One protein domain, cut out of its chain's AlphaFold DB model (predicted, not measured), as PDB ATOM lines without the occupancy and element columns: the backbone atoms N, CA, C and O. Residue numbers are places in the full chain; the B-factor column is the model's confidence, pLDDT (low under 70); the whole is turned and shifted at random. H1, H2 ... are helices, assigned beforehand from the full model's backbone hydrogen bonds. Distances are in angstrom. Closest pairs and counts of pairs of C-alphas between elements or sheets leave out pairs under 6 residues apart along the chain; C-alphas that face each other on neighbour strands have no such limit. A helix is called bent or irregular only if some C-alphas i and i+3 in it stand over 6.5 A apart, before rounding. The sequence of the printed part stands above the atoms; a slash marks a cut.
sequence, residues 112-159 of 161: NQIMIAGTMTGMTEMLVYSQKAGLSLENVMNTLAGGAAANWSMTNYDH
ATOM      1  N   ASN A 112       3.125 -37.689  49.056       97.00
ATOM      2  CA  ASN A 112       1.728 -37.584  48.631       97.00
ATOM      3  C   ASN A 112       1.597 -37.096  47.173       97.00
ATOM      4  O   ASN A 112       0.851 -37.684  46.395       97.00
ATOM      5  N   GLN A 113       2.328 -36.047  46.777       95.25
ATOM      6  CA  GLN A 113       2.269 -35.523  45.405       95.25
ATOM      7  C   GLN A 113       2.833 -36.506  44.369       95.25
ATOM      8  O   GLN A 113       2.287 -36.594  43.272       95.25
ATOM      9  N   ILE A 114       3.873 -37.275  44.715       97.44
ATOM     10  CA  ILE A 114       4.399 -38.348  43.857       97.44
ATOM     11  C   ILE A 114       3.322 -39.409  43.615       97.44
ATOM     12  O   ILE A 114       3.116 -39.812  42.472       97.44
ATOM     13  N   MET A 115       2.603 -39.826  44.662       97.19
ATOM     14  CA  MET A 115       1.513 -40.795  44.523       97.19
ATOM     15  C   MET A 115       0.381 -40.254  43.639       97.19
ATOM     16  O   MET A 115      -0.048 -40.954  42.729       97.19
ATOM     17  N   ILE A 116      -0.058 -39.007  43.851       94.50
ATOM     18  CA  ILE A 116      -1.099 -38.367  43.024       94.50
ATOM     19  C   ILE A 116      -0.686 -38.333  41.547       94.50
ATOM     20  O   ILE A 116      -1.474 -38.688  40.673       94.50
ATOM     21  N   ALA A 117       0.555 -37.931  41.257       96.00
ATOM     22  CA  ALA A 117       1.058 -37.929  39.889       96.00
ATOM     23  C   ALA A 117       1.062 -39.350  39.301       96.00
ATOM     24  O   ALA A 117       0.577 -39.556  38.191       96.00
ATOM     25  N   GLY A 118       1.531 -40.338  40.070       97.19
ATOM     26  CA  GLY A 118       1.551 -41.742  39.661       97.19
ATOM     27  C   GLY A 118       0.164 -42.301  39.340       97.19
ATOM     28  O   GLY A 118      -0.007 -42.941  38.302       97.19
ATOM     29  N   THR A 119      -0.849 -42.032  40.175       95.44
ATOM     30  CA  THR A 119      -2.221 -42.500  39.924       95.44
ATOM     31  C   THR A 119      -2.835 -41.831  38.699       95.44
ATOM     32  O   THR A 119      -3.492 -42.503  37.906       95.44
ATOM     33  N   MET A 120      -2.579 -40.537  38.482       94.12
ATOM     34  CA  MET A 120      -3.041 -39.823  37.286       94.12
ATOM     35  C   MET A 120      -2.378 -40.341  36.002       94.12
ATOM     36  O   MET A 120      -3.057 -40.532  34.989       94.12
ATOM     37  N   THR A 121      -1.070 -40.606  36.035       95.44
ATOM     38  CA  THR A 121      -0.353 -41.205  34.901       95.44
ATOM     39  C   THR A 121      -0.887 -42.602  34.599       95.44
ATOM     40  O   THR A 121      -1.263 -42.866  33.459       95.44
ATOM     41  N   GLY A 122      -1.013 -43.465  35.613       95.12
ATOM     42  CA  GLY A 122      -1.558 -44.815  35.445       95.12
ATOM     43  C   GLY A 122      -2.988 -44.815  34.898       95.12
ATOM     44  O   GLY A 122      -3.299 -45.579  33.987       95.12
ATOM     45  N   MET A 123      -3.841 -43.907  35.383       93.56
ATOM     46  CA  MET A 123      -5.193 -43.716  34.853       93.56
ATOM     47  C   MET A 123      -5.166 -43.305  33.375       93.56
ATOM     48  O   MET A 123      -5.902 -43.871  32.571       93.56
ATOM     49  N   THR A 124      -4.292 -42.372  32.990       94.19
ATOM     50  CA  THR A 124      -4.174 -41.919  31.594       94.19
ATOM     51  C   THR A 124      -3.716 -43.052  30.672       94.19
ATOM     52  O   THR A 124      -4.321 -43.275  29.623       94.19
ATOM     53  N   GLU A 125      -2.689 -43.812  31.064       96.81
ATOM     54  CA  GLU A 125      -2.203 -44.960  30.286       96.81
ATOM     55  C   GLU A 125      -3.273 -46.047  30.139       96.81
ATOM     56  O   GLU A 125      -3.496 -46.560  29.039       96.81
ATOM     57  N   MET A 126      -3.984 -46.355  31.226       95.62
ATOM     58  CA  MET A 126      -5.095 -47.303  31.227       95.62
ATOM     59  C   MET A 126      -6.211 -46.874  30.263       95.62
ATOM     60  O   MET A 126      -6.720 -47.712  29.514       95.62
ATOM     61  N   LEU A 127      -6.587 -45.590  30.248       94.69
ATOM     62  CA  LEU A 127      -7.621 -45.064  29.347       94.69
ATOM     63  C   LEU A 127      -7.185 -45.143  27.877       94.69
ATOM     64  O   LEU A 127      -7.941 -45.639  27.041       94.69
ATOM     65  N   VAL A 128      -5.951 -44.734  27.566       97.44
ATOM     66  CA  VAL A 128      -5.391 -44.811  26.204       97.44
ATOM     67  C   VAL A 128      -5.328 -46.259  25.715       97.44
ATOM     68  O   VAL A 128      -5.721 -46.555  24.582       97.44
ATOM     69  N   TYR A 129      -4.874 -47.181  26.568       98.19
ATOM     70  CA  TYR A 129      -4.866 -48.609  26.262       98.19
ATOM     71  C   TYR A 129      -6.279 -49.130  25.978       98.19
ATOM     72  O   TYR A 129      -6.508 -49.766  24.948       98.19
ATOM     73  N   SER A 130      -7.231 -48.819  26.859       97.44
ATOM     74  CA  SER A 130      -8.618 -49.282  26.758       97.44
ATOM     75  C   SER A 130      -9.289 -48.788  25.479       97.44
ATOM     76  O   SER A 130      -9.927 -49.571  24.776       97.44
ATOM     77  N   GLN A 131      -9.068 -47.519  25.118       97.31
ATOM     78  CA  GLN A 131      -9.555 -46.946  23.866       97.31
ATOM     79  C   GLN A 131      -8.959 -47.670  22.652       97.31
ATOM     80  O   GLN A 131      -9.688 -48.050  21.736       97.31
ATOM     81  N   LYS A 132      -7.643 -47.916  22.650       98.38
ATOM     82  CA  LYS A 132      -6.962 -48.622  21.554       98.38
ATOM     83  C   LYS A 132      -7.392 -50.088  21.430       98.38
ATOM     84  O   LYS A 132      -7.371 -50.632  20.330       98.38
ATOM     85  N   ALA A 133      -7.797 -50.711  22.533       98.56
ATOM     86  CA  ALA A 133      -8.353 -52.059  22.569       98.56
ATOM     87  C   ALA A 133      -9.849 -52.126  22.185       98.56
ATOM     88  O   ALA A 133     -10.398 -53.222  22.097       98.56
ATOM     89  N   GLY A 134     -10.513 -50.986  21.950       98.00
ATOM     90  CA  GLY A 134     -11.936 -50.930  21.598       98.00
ATOM     91  C   GLY A 134     -12.886 -51.160  22.778       98.00
ATOM     92  O   GLY A 134     -14.020 -51.591  22.573       98.00
ATOM     93  N   LEU A 135     -12.436 -50.909  24.010       98.19
ATOM     94  CA  LEU A 135     -13.247 -51.066  25.218       98.19
ATOM     95  C   LEU A 135     -14.084 -49.812  25.501       98.19
ATOM     96  O   LEU A 135     -13.666 -48.689  25.218       98.19
ATOM     97  N   SER A 136     -15.247 -49.998  26.135       96.12
ATOM     98  CA  SER A 136     -15.997 -48.887  26.735       96.12
ATOM     99  C   SER A 136     -15.234 -48.359  27.950       96.12
ATOM    100  O   SER A 136     -15.056 -49.086  28.931       96.12
ATOM    101  N   LEU A 137     -14.791 -47.100  27.885       93.44
ATOM    102  CA  LEU A 137     -14.059 -46.452  28.978       93.44
ATOM    103  C   LEU A 137     -14.910 -46.362  30.248       93.44
ATOM    104  O   LEU A 137     -14.399 -46.623  31.330       93.44
ATOM    105  N   GLU A 138     -16.209 -46.093  30.108       92.25
ATOM    106  CA  GLU A 138     -17.163 -46.084  31.221       92.25
ATOM    107  C   GLU A 138     -17.205 -47.447  31.929       92.25
ATOM    108  O   GLU A 138     -17.028 -47.529  33.143       92.25
ATOM    109  N   ASN A 139     -17.354 -48.542  31.173       94.50
ATOM    110  CA  ASN A 139     -17.387 -49.885  31.758       94.50
ATOM    111  C   ASN A 139     -16.058 -50.247  32.430       94.50
ATOM    112  O   ASN A 139     -16.064 -50.878  33.489       94.50
ATOM    113  N   VAL A 140     -14.928 -49.857  31.832       94.94
ATOM    114  CA  VAL A 140     -13.596 -50.062  32.417       94.94
ATOM    115  C   VAL A 140     -13.475 -49.304  33.737       94.94
ATOM    116  O   VAL A 140     -13.140 -49.917  34.749       94.94
ATOM    117  N   MET A 141     -13.806 -48.011  33.759       92.06
ATOM    118  CA  MET A 141     -13.756 -47.177  34.963       92.06
ATOM    119  C   MET A 141     -14.649 -47.744  36.073       92.06
ATOM    120  O   MET A 141     -14.160 -47.994  37.174       92.06
ATOM    121  N   ASN A 142     -15.914 -48.044  35.763       90.94
ATOM    122  CA  ASN A 142     -16.881 -48.582  36.722       90.94
ATOM    123  C   ASN A 142     -16.450 -49.936  37.299       90.94
ATOM    124  O   ASN A 142     -16.592 -50.181  38.496       90.94
ATOM    125  N   THR A 143     -15.901 -50.824  36.464       93.94
ATOM    126  CA  THR A 143     -15.466 -52.159  36.908       93.94
ATOM    127  C   THR A 143     -14.204 -52.070  37.767       93.94
ATOM    128  O   THR A 143     -14.126 -52.689  38.828       93.94
ATOM    129  N   LEU A 144     -13.201 -51.305  37.325       94.25
ATOM    130  CA  LEU A 144     -11.896 -51.249  37.984       94.25
ATOM    131  C   LEU A 144     -11.909 -50.418  39.272       94.25
ATOM    132  O   LEU A 144     -11.138 -50.721  40.184       94.25
ATOM    133  N   ALA A 145     -12.812 -49.439  39.389       90.31
ATOM    134  CA  ALA A 145     -13.011 -48.664  40.613       90.31
ATOM    135  C   ALA A 145     -13.481 -49.516  41.812       90.31
ATOM    136  O   ALA A 145     -13.352 -49.082  42.952       90.31
ATOM    137  N   GLY A 146     -13.991 -50.732  41.582       89.81
ATOM    138  CA  GLY A 146     -14.329 -51.686  42.645       89.81
ATOM    139  C   GLY A 146     -13.184 -52.620  43.064       89.81
ATOM    140  O   GLY A 146     -13.366 -53.432  43.969       89.81
ATOM    141  N   GLY A 147     -12.030 -52.560  42.391       91.19
ATOM    142  CA  GLY A 147     -10.916 -53.493  42.575       91.19
ATOM    143  C   GLY A 147      -9.639 -52.843  43.105       91.19
ATOM    144  O   GLY A 147      -9.611 -51.686  43.505       91.19
ATOM    145  N   ALA A 148      -8.532 -53.589  43.060       94.06
ATOM    146  CA  ALA A 148      -7.229 -53.131  43.559       94.06
ATOM    147  C   ALA A 148      -6.647 -51.910  42.812       94.06
ATOM    148  O   ALA A 148      -5.696 -51.302  43.294       94.06
ATOM    149  N   ALA A 149      -7.198 -51.557  41.647       93.75
ATOM    150  CA  ALA A 149      -6.816 -50.361  40.896       93.75
ATOM    151  C   ALA A 149      -7.451 -49.070  41.451       93.75
ATOM    152  O   ALA A 149      -7.009 -47.976  41.093       93.75
ATOM    153  N   ALA A 150      -8.473 -49.186  42.308       93.31
ATOM    154  CA  ALA A 150      -9.225 -48.059  42.839       93.31
ATOM    155  C   ALA A 150      -8.321 -47.041  43.544       93.31
ATOM    156  O   ALA A 150      -7.496 -47.384  44.393       93.31
ATOM    157  N   ASN A 151      -8.492 -45.768  43.199       93.06
ATOM    158  CA  ASN A 151      -7.760 -44.657  43.794       93.06
ATOM    159  C   ASN A 151      -8.560 -43.353  43.663       93.06
ATOM    160  O   ASN A 151      -9.506 -43.266  42.880       93.06
ATOM    161  N   TRP A 152      -8.152 -42.328  44.414       90.69
ATOM    162  CA  TRP A 152      -8.861 -41.048  44.477       90.69
ATOM    163  C   TRP A 152      -9.045 -40.389  43.103       90.69
ATOM    164  O   TRP A 152     -10.121 -39.861  42.830       90.69
ATOM    165  N   SER A 153      -8.035 -40.447  42.225       89.50
ATOM    166  CA  SER A 153      -8.101 -39.840  40.888       89.50
ATOM    167  C   SER A 153      -9.228 -40.446  40.053       89.50
ATOM    168  O   SER A 153      -9.937 -39.711  39.375       89.50
ATOM    169  N   MET A 154      -9.452 -41.759  40.148       89.31
ATOM    170  CA  MET A 154     -10.532 -42.416  39.408       89.31
ATOM    171  C   MET A 154     -11.916 -41.939  39.847       89.31
ATOM    172  O   MET A 154     -12.756 -41.702  38.995       89.31
ATOM    173  N   THR A 155     -12.148 -41.766  41.150       85.31
ATOM    174  CA  THR A 155     -13.459 -41.358  41.693       85.31
ATOM    175  C   THR A 155     -13.747 -39.861  41.541       85.31
ATOM    176  O   THR A 155     -14.871 -39.435  41.761       85.31
ATOM    177  N   ASN A 156     -12.736 -39.040  41.241       84.56
ATOM    178  CA  ASN A 156     -12.892 -37.580  41.172       84.56
ATOM    179  C   ASN A 156     -12.691 -37.011  39.760       84.56
ATOM    180  O   ASN A 156     -12.984 -35.837  39.534       84.56
ATOM    181  N   TYR A 157     -12.186 -37.814  38.818       79.62
ATOM    182  CA  TYR A 157     -11.998 -37.429  37.415       79.62
ATOM    183  C   TYR A 157     -12.811 -38.289  36.433       79.62
ATOM    184  O   TYR A 157     -12.673 -38.122  35.223       79.62
ATOM    185  N   ASP A 158     -13.656 -39.197  36.923       63.38
ATOM    186  CA  ASP A 158     -14.566 -40.022  36.116       63.38
ATOM    187  C   ASP A 158     -15.566 -39.201  35.287       63.38
ATOM    188  O   ASP A 158     -15.934 -39.623  34.198       63.38
ATOM    189  N   HIS A 159     -15.955 -38.008  35.740       56.75
ATOM    190  CA  HIS A 159     -16.883 -37.124  35.021       56.75
ATOM    191  C   HIS A 159     -16.261 -36.315  33.866       56.75
ATOM    192  O   HIS A 159     -16.925 -35.444  33.302       56.75
TER     193      HIS A 159
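Overview. This is residues 112 to 159 of the 161 residues of the protein "2-hydroxy-3-oxopropionate reductase" of Tetragenococcus muriaticus PMC-11-5 (UniProt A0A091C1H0). One long helix, H1, makes the longest axis of the domain, and after its last residue, Lys 132, the printed part turns and folds back along one side of it, with two short helices, H2 and H3, in this returning stretch. H2 makes a corner with H1 near the end of H1, at residues 127 to 131, and H3 packs slantwise on H1 farther back, at residues 116 to 123. The printed part has 48 residues with three named helices, in the order H1, H2, H3 along the chain, and no named strand; the class is all helix. The whole is compact, with a radius of gyration of the C-alphas of 10.5 A, but elongated in outline, spanning 33 by 20 by 19 A.

Along the chain. H1 is the longest helix, residues 112 to 132, and measures 30.5 A from first to last C-alpha. It begins with C-alpha 112 at (1.728, -37.584, 48.631) and ends with C-alpha 132 at (-6.962, -48.622, 21.554). H2 follows with residues 137 to 144 and measures 10.4 A. H3 holds residues 152 to 159 and measures 13.0 A, ending with C-alpha 159 at (-16.883, -37.124, 35.021). H3 is irregular: its C-alphas 156 and 159 are 7.3 A apart, and its line is a rough one.

Arrangement. H1 touches H3 with residues 116 to 123 alone. Their closest C-alphas, those of Met 120 and Ser 153, are 6.2 A apart. The two run the same way at a steep tilt of 45 degrees. H1 and H2 touch only at the corner by their link, H1 with residues 127 to 131 alone. Their closest C-alphas are those of Ser 130 and Leu 137, at 6.5 A. They run opposite ways at a steep tilt of 54 degrees. H2 and H3 are close but not clearly touching, with the closest C-alphas, those of Met 141 and Met 154, 7.3 A apart. They run opposite ways at a shallow tilt of 29 degrees. In H1 and H2 every O i to N i+4 pair is within hydrogen-bond range; in H3, 3 of 4 are.

Size, cuts and confidence. The two C-alphas farthest apart are those of Asn 112 and Gly 134, at 33.1 A, while the first and last printed C-alphas, those of Asn 112 and His 159, are 23.1 A apart. The printed part has no cut. The link from H1 to H2, with 4 residues between them, is tight, and the link from H2 to H3, with 7, is short. The mean pLDDT of the printed part is 92.5; residues 158 to 159, in H3, are under 70, and the mean of H3 is 80.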